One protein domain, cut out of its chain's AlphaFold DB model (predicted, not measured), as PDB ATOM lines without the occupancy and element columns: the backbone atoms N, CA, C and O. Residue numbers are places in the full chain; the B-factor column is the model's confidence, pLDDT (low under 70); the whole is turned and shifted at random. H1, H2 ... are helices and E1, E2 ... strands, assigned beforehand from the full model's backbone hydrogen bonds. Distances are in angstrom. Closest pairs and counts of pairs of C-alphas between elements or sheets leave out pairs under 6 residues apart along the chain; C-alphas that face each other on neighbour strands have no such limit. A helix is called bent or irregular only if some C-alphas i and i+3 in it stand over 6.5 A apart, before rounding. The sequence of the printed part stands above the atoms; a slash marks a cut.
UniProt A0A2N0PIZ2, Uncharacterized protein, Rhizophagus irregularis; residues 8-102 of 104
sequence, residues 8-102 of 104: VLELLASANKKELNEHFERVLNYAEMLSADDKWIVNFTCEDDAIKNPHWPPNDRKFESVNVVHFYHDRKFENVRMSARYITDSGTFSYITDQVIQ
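What this domain is: This is residues 8 to 102 of the 104 residues of an uncharacterized protein of Rhizophagus irregularis (UniProt A0A2N0PIZ2). Picture one twisted sheet of five strands, with the long helix H1 lying along E1 and E2 on one face and the other face bare. The short helix H2 and the long loop of residues 53 to 66 are on the same side of the sheet as H1. The printed part has 95 residues, with two named helices and five named strands in the order E1 H1 E2 H2 E3 E4 E5; the sheet runs E1 E2 E3 E4 E5 and is mixed, and the class is mixed, helices and strands. The whole is compact, with a radius of gyration of the C-alphas of 13.2 A and spans of 39 by 27 by 21 A.

How they stand to each other: Begin at edge strand E1, residues 8 to 13, then H1, residues 17 to 34, then E2, residues 38 to 45. E1 and E2 are parallel at 8 degrees; look for N 10 and O 40, 2.9 A apart. H1 is on the sheet at a height of 8.6 A, over E1 and E2, and stands at 22 degrees to E2 on the local plane, along the strands; the closest C-alphas of H1 and E1 are those of Ala 31 and Val 8, 6.0 A apart. Next come H2, residues 49 to 52, and E3, residues 67 to 73, which is parallel to E2 at 18 degrees, with N 43 and O 69 at 2.9 A. E1, H1, E2 and E2, H2, E3 are strand-helix-strand units, parallel neighbours with a helix between, each with a right-handed crossover. H2 is on the same face as H1, at a height of 8.1 A, and only just over none of the strands, with 2 C-alphas falling on E3 and 2 on E4, residues 80 to 87. With E5, residues 93 to 101, E3 and E4 form a meander, each strand the antiparallel neighbour of the one before; find N 70 and O 83 at 2.8 A, and N 84 and O 96 at 2.8 A. H1 has 13 of 14 O i to N i+4 pairs within hydrogen-bond range; H2 is too short for such a pair.

Where its parts are: Find C-alpha 8 at (219.670, 246.842, 184.659), where E1 begins. H1 runs 25.8 A from C-alpha 17 at (217.267, 227.224, 189.108). E2 measures 22.6 A, E4 23.1 A and E5 21.6 A; E5 bends by 67 degrees at residue 98 and ends at C-alpha 101, (197.445, 238.059, 182.935).

The domain as a whole: The C-alphas farthest apart are those of Ser 35 and Lys 76, at 38.9 A. The printed part has no cut, and the link from H2 to E3 is long, with 14 residues. The mean pLDDT of the printed part is 93.1, and no printed residue is under 70.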
ATOM      1  N   VAL A   8     219.145 248.064 185.277       97.81
ATOM      2  CA  VAL A   8     219.670 246.842 184.659       97.81
ATOM      3  C   VAL A   8     218.547 245.825 184.534       97.81
ATOM      4  O   VAL A   8     217.874 245.503 185.510       97.81
ATOM      5  N   LEU A   9     218.365 245.303 183.326       97.50
ATOM      6  CA  LEU A   9     217.376 244.281 183.024       97.50
ATOM      7  C   LEU A   9     218.077 243.044 182.469       97.50
ATOM      8  O   LEU A   9     218.754 243.126 181.445       97.50
ATOM      9  N   GLU A  10     217.869 241.896 183.100       97.69
ATOM     10  CA  GLU A  10     218.235 240.602 182.533       97.69
ATOM     11  C   GLU A  10     216.982 239.838 182.111       97.69
ATOM     12  O   GLU A  10     216.132 239.505 182.937       97.69
ATOM     13  N   LEU A  11     216.879 239.568 180.808       97.94
ATOM     14  CA  LEU A  11     215.781 238.821 180.206       97.94
ATOM     15  C   LEU A  11     216.204 237.371 179.960       97.94
ATOM     16  O   LEU A  11     217.209 237.117 179.298       97.94
ATOM     17  N   LEU A  12     215.409 236.438 180.472       96.81
ATOM     18  CA  LEU A  12     215.648 235.002 180.443       96.81
ATOM     19  C   LEU A  12     214.450 234.269 179.832       96.81
ATOM     20  O   LEU A  12     213.306 234.715 179.952       96.81
ATOM     21  N   ALA A  13     214.731 233.130 179.200       94.75
ATOM     22  CA  ALA A  13     213.739 232.248 178.601       94.75
ATOM     23  C   ALA A  13     213.960 230.812 179.093       94.75
ATOM     24  O   ALA A  13     214.937 230.163 178.728       94.75
ATOM     25  N   SER A  14     213.047 230.345 179.937       90.94
ATOM     26  CA  SER A  14     213.013 229.038 180.589       90.94
ATOM     27  C   SER A  14     214.289 228.711 181.365       90.94
ATOM     28  O   SER A  14     214.743 227.570 181.365       90.94
ATOM     29  N   ALA A  15     214.859 229.708 182.053       93.00
ATOM     30  CA  ALA A  15     216.038 229.491 182.882       93.00
ATOM     31  C   ALA A  15     215.723 228.533 184.040       93.00
ATOM     32  O   ALA A  15     214.743 228.714 184.775       93.00
ATOM     33  N   ASN A  16     216.577 227.529 184.227       91.75
ATOM     34  CA  ASN A  16     216.498 226.626 185.368       91.75
ATOM     35  C   ASN A  16     217.034 227.301 186.648       91.75
ATOM     36  O   ASN A  16     217.609 228.388 186.621       91.75
ATOM     37  N   LYS A  17     216.867 226.649 187.806       91.75
ATOM     38  CA  LYS A  17     217.267 227.224 189.108       91.75
ATOM     39  C   LYS A  17     218.756 227.573 189.194       91.75
ATOM     40  O   LYS A  17     219.109 228.559 189.835       91.75
ATOM     41  N   LYS A  18     219.628 226.765 188.581       93.50
ATOM     42  CA  LYS A  18     221.073 227.017 188.580       93.50
ATOM     43  C   LYS A  18     221.383 228.268 187.758       93.50
ATOM     44  O   LYS A  18     222.062 229.153 188.261       93.50
ATOM     45  N   GLU A  19     220.831 228.355 186.553       95.31
ATOM     46  CA  GLU A  19     220.985 229.520 185.674       95.31
ATOM     47  C   GLU A  19     220.445 230.784 186.346       95.31
ATOM     48  O   GLU A  19     221.139 231.791 186.405       95.31
ATOM     49  N   LEU A  20     219.248 230.733 186.942       95.25
ATOM     50  CA  LEU A  20     218.681 231.872 187.670       95.25
ATOM     51  C   LEU A  20     219.612 232.380 188.776       95.25
ATOM     52  O   LEU A  20     219.792 233.587 188.898       95.25
ATOM     53  N   ASN A  21     220.247 231.486 189.540       95.19
ATOM     54  CA  ASN A  21     221.218 231.889 190.558       95.19
ATOM     55  C   ASN A  21     222.438 232.598 189.952       95.19
ATOM     56  O   ASN A  21     222.868 233.618 190.485       95.19
ATOM     57  N   GLU A  22     222.970 232.100 188.834       96.69
ATOM     58  CA  GLU A  22     224.071 232.753 188.112       96.69
ATOM     59  C   GLU A  22     223.651 234.152 187.617       96.69
ATOM     60  O   GLU A  22     224.399 235.124 187.755       96.69
ATOM     61  N   HIS A  23     222.419 234.290 187.123       97.38
ATOM     62  CA  HIS A  23     221.855 235.566 186.680       97.38
ATOM     63  C   HIS A  23     221.602 236.551 187.831       97.38
ATOM     64  O   HIS A  23     221.810 237.752 187.660       97.38
ATOM     65  N   PHE A  24     221.229 236.074 189.022       96.12
ATOM     66  CA  PHE A  24     221.110 236.924 190.212       96.12
ATOM     67  C   PHE A  24     222.444 237.563 190.599       96.12
ATOM     68  O   PHE A  24     222.475 238.715 191.025       96.12
ATOM     69  N   GLU A  25     223.558 236.851 190.445       96.31
ATOM     70  CA  GLU A  25     224.882 237.430 190.682       96.31
ATOM     71  C   GLU A  25     225.285 238.392 189.569       96.31
ATOM     72  O   GLU A  25     225.823 239.470 189.828       96.31
ATOM     73  N   ARG A  26     224.989 238.030 188.322       97.12
ATOM     74  CA  ARG A  26     225.363 238.828 187.160       97.12
ATOM     75  C   ARG A  26     224.659 240.185 187.127       97.12
ATOM     76  O   ARG A  26     225.323 241.197 186.898       97.12
ATOM     77  N   VAL A  27     223.367 240.233 187.459       97.25
ATOM     78  CA  VAL A  27     222.616 241.495 187.512       97.25
ATOM     79  C   VAL A  27     223.156 242.432 188.600       97.25
ATOM     80  O   VAL A  27     223.179 243.645 188.398       97.25
ATOM     81  N   LEU A  28     223.649 241.896 189.726       96.19
ATOM     82  CA  LEU A  28     224.319 242.689 190.765       96.19
ATOM     83  C   LEU A  28     225.617 243.309 190.241       96.19
ATOM     84  O   LEU A  28     225.818 244.510 190.405       96.19
ATOM     85  N   ASN A  29     226.450 242.516 189.564       96.94
ATOM     86  CA  ASN A  29     227.711 242.996 188.995       96.94
ATOM     87  C   ASN A  29     227.471 244.109 187.964       96.94
ATOM     88  O   ASN A  29     228.133 245.144 187.990       96.94
ATOM     89  N   TYR A  30     226.489 243.933 187.072       97.50
ATOM     90  CA  TYR A  30     226.135 244.971 186.103       97.50
ATOM     91  C   TYR A  30     225.567 246.223 186.765       97.50
ATOM     92  O   TYR A  30     225.901 247.332 186.350       97.50
ATOM     93  N   ALA A  31     224.739 246.068 187.799       96.31
ATOM     94  CA  ALA A  31     224.202 247.203 188.534       96.31
ATOM     95  C   ALA A  31     225.303 248.012 189.230       96.31
ATOM     96  O   ALA A  31     225.256 249.238 189.202       96.31
ATOM     97  N   GLU A  32     226.315 247.350 189.794       96.31
ATOM     98  CA  GLU A  32     227.484 248.015 190.373       96.31
ATOM     99  C   GLU A  32     228.280 248.779 189.305       96.31
ATOM    100  O   GLU A  32     228.509 249.981 189.448       96.31
ATOM    101  N   MET A  33     228.626 248.123 188.191       97.19
ATOM    102  CA  MET A  33     229.389 248.736 187.092       97.19
ATOM    103  C   MET A  33     228.707 249.973 186.499       97.19
ATOM    104  O   MET A  33     229.381 250.916 186.085       97.19
ATOM    105  N   LEU A  34     227.375 249.957 186.426       96.19
ATOM    106  CA  LEU A  34     226.575 251.017 185.814       96.19
ATOM    107  C   LEU A  34     226.023 252.022 186.831       96.19
ATOM    108  O   LEU A  34     225.338 252.960 186.427       96.19
ATOM    109  N   SER A  35     226.306 251.839 188.128       94.88
ATOM    110  CA  SER A  35     225.695 252.617 189.215       94.88
ATOM    111  C   SER A  35     224.165 252.671 189.088       94.88
ATOM    112  O   SER A  35     223.556 253.738 189.136       94.88
ATOM    113  N   ALA A  36     223.552 251.510 188.847       95.19
ATOM    114  CA  ALA A  36     222.130 251.399 188.562       95.19
ATOM    115  C   ALA A  36     221.269 251.620 189.810       95.19
ATOM    116  O   ALA A  36     221.556 251.105 190.892       95.19
ATOM    117  N   ASP A  37     220.172 252.346 189.626       93.50
ATOM    118  CA  ASP A  37     219.160 252.599 190.647       93.50
ATOM    119  C   ASP A  37     218.257 251.385 190.878       93.50
ATOM    120  O   ASP A  37     217.727 251.212 191.973       93.50
ATOM    121  N   ASP A  38     218.062 250.563 189.845       94.19
ATOM    122  CA  ASP A  38     217.163 249.416 189.889       94.19
ATOM    123  C   ASP A  38     217.708 248.247 189.059       94.19
ATOM    124  O   ASP A  38     218.505 248.420 188.130       94.19
ATOM    125  N   LYS A  39     217.303 247.034 189.418       96.00
ATOM    126  CA  LYS A  39     217.803 245.799 188.825       96.00
ATOM    127  C   LYS A  39     216.759 244.699 188.856       96.00
ATOM    128  O   LYS A  39     216.254 244.321 189.913       96.00
ATOM    129  N   TRP A  40     216.486 244.177 187.669       97.81
ATOM    130  CA  TRP A  40     215.397 243.253 187.416       97.81
ATOM    131  C   TRP A  40     215.873 242.002 186.699       97.81
ATOM    132  O   TRP A  40     216.616 242.063 185.718       97.81
ATOM    133  N   ILE A  41     215.351 240.871 187.155       98.06
ATOM    134  CA  ILE A  41     215.349 239.611 186.419       98.06
ATOM    135  C   ILE A  41     213.943 239.419 185.868       98.06
ATOM    136  O   ILE A  41     212.970 239.422 186.625       98.06
ATOM    137  N   VAL A  42     213.839 239.223 184.561       98.06
ATOM    138  CA  VAL A  42     212.593 238.895 183.872       98.06
ATOM    139  C   VAL A  42     212.758 237.517 183.263       98.06
ATOM    140  O   VAL A  42     213.511 237.350 182.311       98.06
ATOM    141  N   ASN A  43     212.065 236.521 183.802       97.06
ATOM    142  CA  ASN A  43     212.131 235.156 183.289       97.06
ATOM    143  C   ASN A  43     210.782 234.748 182.701       97.06
ATOM    144  O   ASN A  43     209.812 234.583 183.442       97.06
ATOM    145  N   PHE A  44     210.732 234.558 181.388       96.31
ATOM    146  CA  PHE A  44     209.620 233.886 180.723       96.31
ATOM    147  C   PHE A  44     209.853 232.390 180.784       96.31
ATOM    148  O   PHE A  44     210.950 231.951 180.481       96.31
ATOM    149  N   THR A  45     208.870 231.593 181.175       94.19
ATOM    150  CA  THR A  45     209.062 230.149 181.322       94.19
ATOM    151  C   THR A  45     207.791 229.376 181.017       94.19
ATOM    152  O   THR A  45     206.689 229.835 181.298       94.19
ATOM    153  N   CYS A  46     207.950 228.176 180.469       91.94
ATOM    154  CA  CYS A  46     206.873 227.199 180.325       91.94
ATOM    155  C   CYS A  46     206.994 226.030 181.316       91.94
ATOM    156  O   CYS A  46     206.300 225.029 181.165       91.94
ATOM    157  N   GLU A  47     207.902 226.124 182.292       85.56
ATOM    158  CA  GLU A  47     208.099 225.107 183.328       85.56
ATOM    159  C   GLU A  47     206.930 225.122 184.325       85.56
ATOM    160  O   GLU A  47     206.637 226.152 184.936       85.56
ATOM    161  N   ASP A  48     206.280 223.974 184.533       72.00
ATOM    162  CA  ASP A  48     205.074 223.861 185.374       72.00
ATOM    163  C   ASP A  48     205.329 224.223 186.849       72.00
ATOM    164  O   ASP A  48     204.461 224.772 187.537       72.00
ATOM    165  N   ASP A  49     206.544 223.960 187.339       80.62
ATOM    166  CA  ASP A  49     206.951 224.287 188.709       80.62
ATOM    167  C   ASP A  49     207.053 225.798 188.953       80.62
ATOM    168  O   ASP A  49     206.950 226.234 190.101       80.62
ATOM    169  N   ALA A  50     207.198 226.612 187.900       78.31
ATOM    170  CA  ALA A  50     207.355 228.058 188.030       78.31
ATOM    171  C   ALA A  50     206.100 228.754 188.579       78.31
ATOM    172  O   ALA A  50     206.213 229.809 189.201       78.31
ATOM    173  N   ILE A  51     204.916 228.159 188.386       82.19
ATOM    174  CA  ILE A  51     203.666 228.673 188.955       82.19
ATOM    175  C   ILE A  51     203.609 228.401 190.460       82.19
ATOM    176  O   ILE A  51     203.351 229.304 191.252       82.19
ATOM    177  N   LYS A  52     203.829 227.143 190.859       85.94
ATOM    178  CA  LYS A  52     203.624 226.692 192.244       85.94
ATOM    179  C   LYS A  52     204.760 227.121 193.163       85.94
ATOM    180  O   LYS A  52     204.515 227.476 194.309       85.94
ATOM    181  N   ASN A  53     205.989 227.057 192.658       89.62
ATOM    182  CA  ASN A  53     207.218 227.302 193.402       89.62
ATOM    183  C   ASN A  53     208.181 228.167 192.565       89.62
ATOM    184  O   ASN A  53     209.237 227.673 192.148       89.62
ATOM    185  N   PRO A  54     207.840 229.445 192.308       91.88
ATOM    186  CA  PRO A  54     208.743 230.375 191.636       91.88
ATOM    187  C   PRO A  54     210.093 230.449 192.361       91.88
ATOM    188  O   PRO A  54     210.163 230.445 193.593       91.88
ATOM    189  N   HIS A  55     211.178 230.488 191.586       93.69
ATOM    190  CA  HIS A  55     212.534 230.478 192.130       93.69
ATOM    191  C   HIS A  55     213.008 231.897 192.431       93.69
ATOM    192  O   HIS A  55     213.413 232.639 191.540       93.69
ATOM    193  N   TRP A  56     212.974 232.259 193.708       94.19
ATOM    194  CA  TRP A  56     213.398 233.573 194.179       94.19
ATOM    195  C   TRP A  56     214.902 233.634 194.464       94.19
ATOM    196  O   TRP A  56     215.508 232.611 194.797       94.19
ATOM    197  N   PRO A  57     215.508 234.835 194.422       93.31
ATOM    198  CA  PRO A  57     216.855 235.026 194.933       93.31
ATOM    199  C   PRO A  57     216.948 234.601 196.403       93.31
ATOM    200  O   PRO A  57     215.975 234.796 197.146       93.31
ATOM    201  N   PRO A  58     218.098 234.062 196.843       88.31
ATOM    202  CA  PRO A  58     218.315 233.706 198.238       88.31
ATOM    203  C   PRO A  58     217.945 234.855 199.180       88.31
ATOM    204  O   PRO A  58     218.209 236.022 198.886       88.31
ATOM    205  N   ASN A  59     217.336 234.524 200.320       82.12
ATOM    206  CA  ASN A  59     217.064 235.495 201.381       82.12
ATOM    207  C   ASN A  59     218.327 235.719 202.226       82.12
ATOM    208  O   ASN A  59     218.359 235.451 203.428       82.12
ATOM    209  N   ASP A  60     219.396 236.127 201.553       81.62
ATOM    210  CA  ASP A  60     220.608 236.643 202.159       81.62
ATOM    211  C   ASP A  60     220.698 238.146 201.861       81.62
ATOM    212  O   ASP A  60     220.063 238.663 200.939       81.62
ATOM    213  N   ARG A  61     221.501 238.871 202.642       84.44
ATOM    214  CA  ARG A  61     221.635 240.327 202.491       84.44
ATOM    215  C   ARG A  61     222.164 240.764 201.115       84.44
ATOM    216  O   ARG A  61     222.089 241.942 200.784       84.44
ATOM    217  N   LYS A  62     222.730 239.849 200.316       89.06
ATOM    218  CA  LYS A  62     223.366 240.161 199.026       89.06
ATOM    219  C   LYS A  62     222.314 240.443 197.955       89.06
ATOM    220  O   LYS A  62     222.452 241.410 197.209       89.06
ATOM    221  N   PHE A  63     221.250 239.643 197.893       90.94
ATOM    222  CA  PHE A  63     220.216 239.773 196.857       90.94
ATOM    223  C   PHE A  63     219.003 240.598 197.293       90.94
ATOM    224  O   PHE A  63     217.983 240.601 196.598       90.94
ATOM    225  N   GLU A  64     219.104 241.325 198.409       86.38
ATOM    226  CA  GLU A  64     217.996 242.129 198.934       86.38
ATOM    227  C   GLU A  64     217.581 243.271 198.013       86.38
ATOM    228  O   GLU A  64     216.492 243.806 198.142       86.38
ATOM    229  N   SER A  65     218.448 243.642 197.075       89.19
ATOM    230  CA  SER A  65     218.209 244.743 196.154       89.19
ATOM    231  C   SER A  65     217.824 244.286 194.737       89.19
ATOM    232  O   SER A  65     217.761 245.120 193.837       89.19
ATOM    233  N   VAL A  66     217.606 242.975 194.531       95.06
ATOM    234  CA  VAL A  66     217.230 242.370 193.240       95.06
ATOM    235  C   VAL A  66     215.727 242.114 193.178       95.06
ATOM    236  O   VAL A  66     215.182 241.338 193.975       95.06
ATOM    237  N   ASN A  67     215.091 242.728 192.182       96.94
ATOM    238  CA  ASN A  67     213.699 242.503 191.824       96.94
ATOM    239  C   ASN A  67     213.599 241.378 190.787       96.94
ATOM    240  O   ASN A  67     214.463 241.226 189.920       96.94
ATOM    241  N   VAL A  68     212.548 240.566 190.872       97.25
ATOM    242  CA  VAL A  68     212.343 239.420 189.978       97.25
ATOM    243  C   VAL A  68     210.886 239.342 189.565       97.25
ATOM    244  O   VAL A  68     209.993 239.420 190.406       97.25
ATOM    245  N   VAL A  69     210.649 239.117 188.278       97.56
ATOM    246  CA  VAL A  69     209.350 238.718 187.746       97.56
ATOM    247  C   VAL A  69     209.495 237.455 186.905       97.56
ATOM    248  O   VAL A  69     210.352 237.340 186.026       97.56
ATOM    249  N   HIS A  70     208.635 236.491 187.198       97.12
ATOM    250  CA  HIS A  70     208.440 235.279 186.429       97.12
ATOM    251  C   HIS A  70     207.129 235.397 185.666       97.12
ATOM    252  O   HIS A  70     206.071 235.578 186.273       97.12
ATOM    253  N   PHE A  71     207.204 235.253 184.349       96.56
ATOM    254  CA  PHE A  71     206.048 235.065 183.489       96.56
ATOM    255  C   PHE A  71     205.987 233.596 183.093       96.56
ATOM    256  O   PHE A  71     206.742 233.146 182.233       96.56
ATOM    257  N   TYR A  72     205.094 232.844 183.725       96.06
ATOM    258  CA  TYR A  72     204.710 231.551 183.186       96.06
ATOM    259  C   TYR A  72     203.838 231.766 181.952       96.06
ATOM    260  O   TYR A  72     202.938 232.608 181.973       96.06
ATOM    261  N   HIS A  73     204.044 230.966 180.919       94.88
ATOM    262  CA  HIS A  73     203.094 230.827 179.829       94.88
ATOM    263  C   HIS A  73     202.996 229.366 179.389       94.88
ATOM    264  O   HIS A  73     203.982 228.627 179.386       94.88
ATOM    265  N   ASP A  74     201.811 228.943 178.961       93.44
ATOM    266  CA  ASP A  74     201.691 227.685 178.233       93.44
ATOM    267  C   ASP A  74     202.237 227.820 176.797       93.44
ATOM    268  O   ASP A  74     202.555 228.905 176.298       93.44
ATOM    269  N   ARG A  75     202.394 226.691 176.098       91.62
ATOM    270  CA  ARG A  75     203.005 226.668 174.754       91.62
ATOM    271  C   ARG A  75     202.205 227.427 173.697       91.62
ATOM    272  O   ARG A  75     202.764 227.792 172.669       91.62
ATOM    273  N   LYS A  76     200.904 227.599 173.925       94.12
ATOM    274  CA  LYS A  76     200.009 228.325 173.021       94.12
ATOM    275  C   LYS A  76     199.869 229.796 173.391       94.12
ATOM    276  O   LYS A  76     199.261 230.535 172.625       94.12
ATOM    277  N   PHE A  77     200.447 230.205 174.521       93.25
ATOM    278  CA  PHE A  77     200.290 231.537 175.082       93.25
ATOM    279  C   PHE A  77     198.809 231.884 175.323       93.25
ATOM    280  O   PHE A  77     198.395 233.017 175.136       93.25
ATOM    281  N   GLU A  78     197.998 230.896 175.705       94.69
ATOM    282  CA  GLU A  78     196.578 231.045 176.059       94.69
ATOM    283  C   GLU A  78     196.412 231.278 177.569       94.69
ATOM    284  O   GLU A  78     195.455 231.911 178.012       94.69
ATOM    285  N   ASN A  79     197.366 230.797 178.369       93.69
ATOM    286  CA  ASN A  79     197.414 230.990 179.814       93.69
ATOM    287  C   ASN A  79     198.762 231.588 180.208       93.69
ATOM    288  O   ASN A  79     199.778 230.892 180.202       93.69
ATOM    289  N   VAL A  80     198.751 232.867 180.585       95.62
ATOM    290  CA  VAL A  80     199.927 233.584 181.081       95.62
ATOM    291  C   VAL A  80     199.706 233.972 182.536       95.62
ATOM    292  O   VAL A  80     198.668 234.531 182.900       95.62
ATOM    293  N   ARG A  81     200.695 233.680 183.380       96.00
ATOM    294  CA  ARG A  81     200.653 233.966 184.815       96.00
ATOM    295  C   ARG A  81     201.913 234.674 185.270       96.00
ATOM    296  O   ARG A  81     203.002 234.389 184.783       96.00
ATOM    297  N   MET A  82     201.764 235.581 186.222       96.56
ATOM    298  CA  MET A  82     202.841 236.392 186.761       96.56
ATOM    299  C   MET A  82     203.037 236.117 188.244       96.56
ATOM    300  O   MET A  82     202.104 236.220 189.040       96.56
ATOM    301  N   SER A  83     204.284 235.869 188.613       96.38
ATOM    302  CA  SER A  83     204.740 235.933 189.995       96.38
ATOM    303  C   SER A  83     205.895 236.923 190.066       96.38
ATOM    304  O   SER A  83     206.832 236.830 189.280       96.38
ATOM    305  N   ALA A  84     205.857 237.865 191.000       96.88
ATOM    306  CA  ALA A  84     206.901 238.863 191.179       96.88
ATOM    307  C   ALA A  84     207.320 238.975 192.644       96.88
ATOM    308  O   ALA A  84     206.486 238.878 193.541       96.88
ATOM    309  N   ARG A  85     208.606 239.242 192.870       95.81
ATOM    310  CA  ARG A  85     209.171 239.710 194.135       95.81
ATOM    311  C   ARG A  85     209.841 241.045 193.866       95.81
ATOM    312  O   ARG A  85     210.745 241.112 193.035       95.81
ATOM    313  N   TYR A  86     209.438 242.083 194.583       95.25
ATOM    314  CA  TYR A  86     209.990 243.420 194.397       95.25
ATOM    315  C   TYR A  86     210.088 244.189 195.711       95.25
ATOM    316  O   TYR A  86     209.424 243.856 196.694       95.25
ATOM    317  N   ILE A  87     210.940 245.206 195.732       91.56
ATOM    318  CA  ILE A  87     211.168 246.068 196.892       91.56
ATOM    319  C   ILE A  87     210.231 247.269 196.809       91.56
ATOM    320  O   ILE A  87     210.109 247.904 195.765       91.56
ATOM    321  N   THR A  88     209.563 247.575 197.914       87.69
ATOM    322  CA  THR A  88     208.719 248.766 198.051       87.69
ATOM    323  C   THR A  88     209.517 249.964 198.554       87.69
ATOM    324  O   THR A  88     210.619 249.812 199.074       87.69
ATOM    325  N   ASP A  89     208.919 251.156 198.507       83.69
ATOM    326  CA  ASP A  89     209.523 252.394 199.029       83.69
ATOM    327  C   ASP A  89     209.938 252.300 200.512       83.69
ATOM    328  O   ASP A  89     210.840 253.000 200.961       83.69
ATOM    329  N   SER A  90     209.306 251.405 201.279       85.44
ATOM    330  CA  SER A  90     209.661 251.093 202.670       85.44
ATOM    331  C   SER A  90     210.901 250.201 202.826       85.44
ATOM    332  O   SER A  90     211.262 249.866 203.952       85.44
ATOM    333  N   GLY A  91     211.536 249.777 201.730       83.19
ATOM    334  CA  GLY A  91     212.689 248.870 201.735       83.19
ATOM    335  C   GLY A  91     212.342 247.418 202.075       83.19
ATOM    336  O   GLY A  91     213.225 246.637 202.411       83.19
ATOM    337  N   THR A  92     211.061 247.047 202.019       88.00
ATOM    338  CA  THR A  92     210.571 245.695 202.328       88.00
ATOM    339  C   THR A  92     210.195 244.936 201.063       88.00
ATOM    340  O   THR A  92     209.766 245.540 200.081       88.00
ATOM    341  N   PHE A  93     210.281 243.604 201.093       90.62
ATOM    342  CA  PHE A  93     209.802 242.783 199.981       90.62
ATOM    343  C   PHE A  93     208.280 242.719 199.931       90.62
ATOM    344  O   PHE A  93     207.623 242.423 200.928       90.62
ATOM    345  N   SER A  94     207.745 242.917 198.734       94.25
ATOM    346  CA  SER A  94     206.381 242.585 198.350       94.25
ATOM    347  C   SER A  94     206.380 241.485 197.301       94.25
ATOM    348  O   SER A  94     207.343 241.310 196.549       94.25
ATOM    349  N   TYR A  95     205.278 240.741 197.272       94.88
ATOM    350  CA  TYR A  95     205.108 239.593 196.400       94.88
ATOM    351  C   TYR A  95     203.772 239.679 195.668       94.88
ATOM    352  O   TYR A  95     202.742 239.984 196.267       94.88
ATOM    353  N   ILE A  96     203.799 239.354 194.381       95.81
ATOM    354  CA  ILE A  96     202.629 238.957 193.602       95.81
ATOM    355  C   ILE A  96     202.836 237.485 193.269       95.81
ATOM    356  O   ILE A  96     203.924 237.099 192.846       95.81
ATOM    357  N   THR A  97     201.824 236.651 193.467       94.19
ATOM    358  CA  THR A  97     201.933 235.206 193.239       94.19
ATOM    359  C   THR A  97     200.773 234.723 192.393       94.19
ATOM    360  O   THR A  97     199.624 234.979 192.747       94.19
ATOM    361  N   ASP A  98     201.081 233.992 191.322       93.94
ATOM    362  CA  ASP A  98     200.099 233.305 190.474       93.94
ATOM    363  C   ASP A  98     199.007 234.228 189.891       93.94
ATOM    364  O   ASP A  98     197.842 233.858 189.740       93.94
ATOM    365  N   GLN A  99     199.377 235.468 189.560       96.31
ATOM    366  CA  GLN A  99     198.458 236.444 188.986       96.31
ATOM    367  C   GLN A  99     198.198 236.118 187.516       96.31
ATOM    368  O   GLN A  99     199.104 236.191 186.690       96.31
ATOM    369  N   VAL A 100     196.948 235.821 187.164       96.12
ATOM    370  CA  VAL A 100     196.549 235.637 185.762       96.12
ATOM    371  C   VAL A 100     196.672 236.965 185.011       96.12
ATOM    372  O   VAL A 100     196.107 237.978 185.440       96.12
ATOM    373  N   ILE A 101     197.383 236.946 183.884       95.75
ATOM    374  CA  ILE A 101     197.445 238.059 182.935       95.75
ATOM    375  C   ILE A 101     196.322 237.881 181.918       95.75
ATOM    376  O   ILE A 101     196.240 236.857 181.244       95.75
ATOM    377  N   GLN A 102     195.457 238.889 181.814       93.75
ATOM    378  CA  GLN A 102     194.402 238.909 180.806       93.75
ATOM    379  C   GLN A 102     195.010 239.227 179.439       93.75
ATOM    380  O   GLN A 102     195.663 240.257 179.272       93.75
TER     381      GLN A 102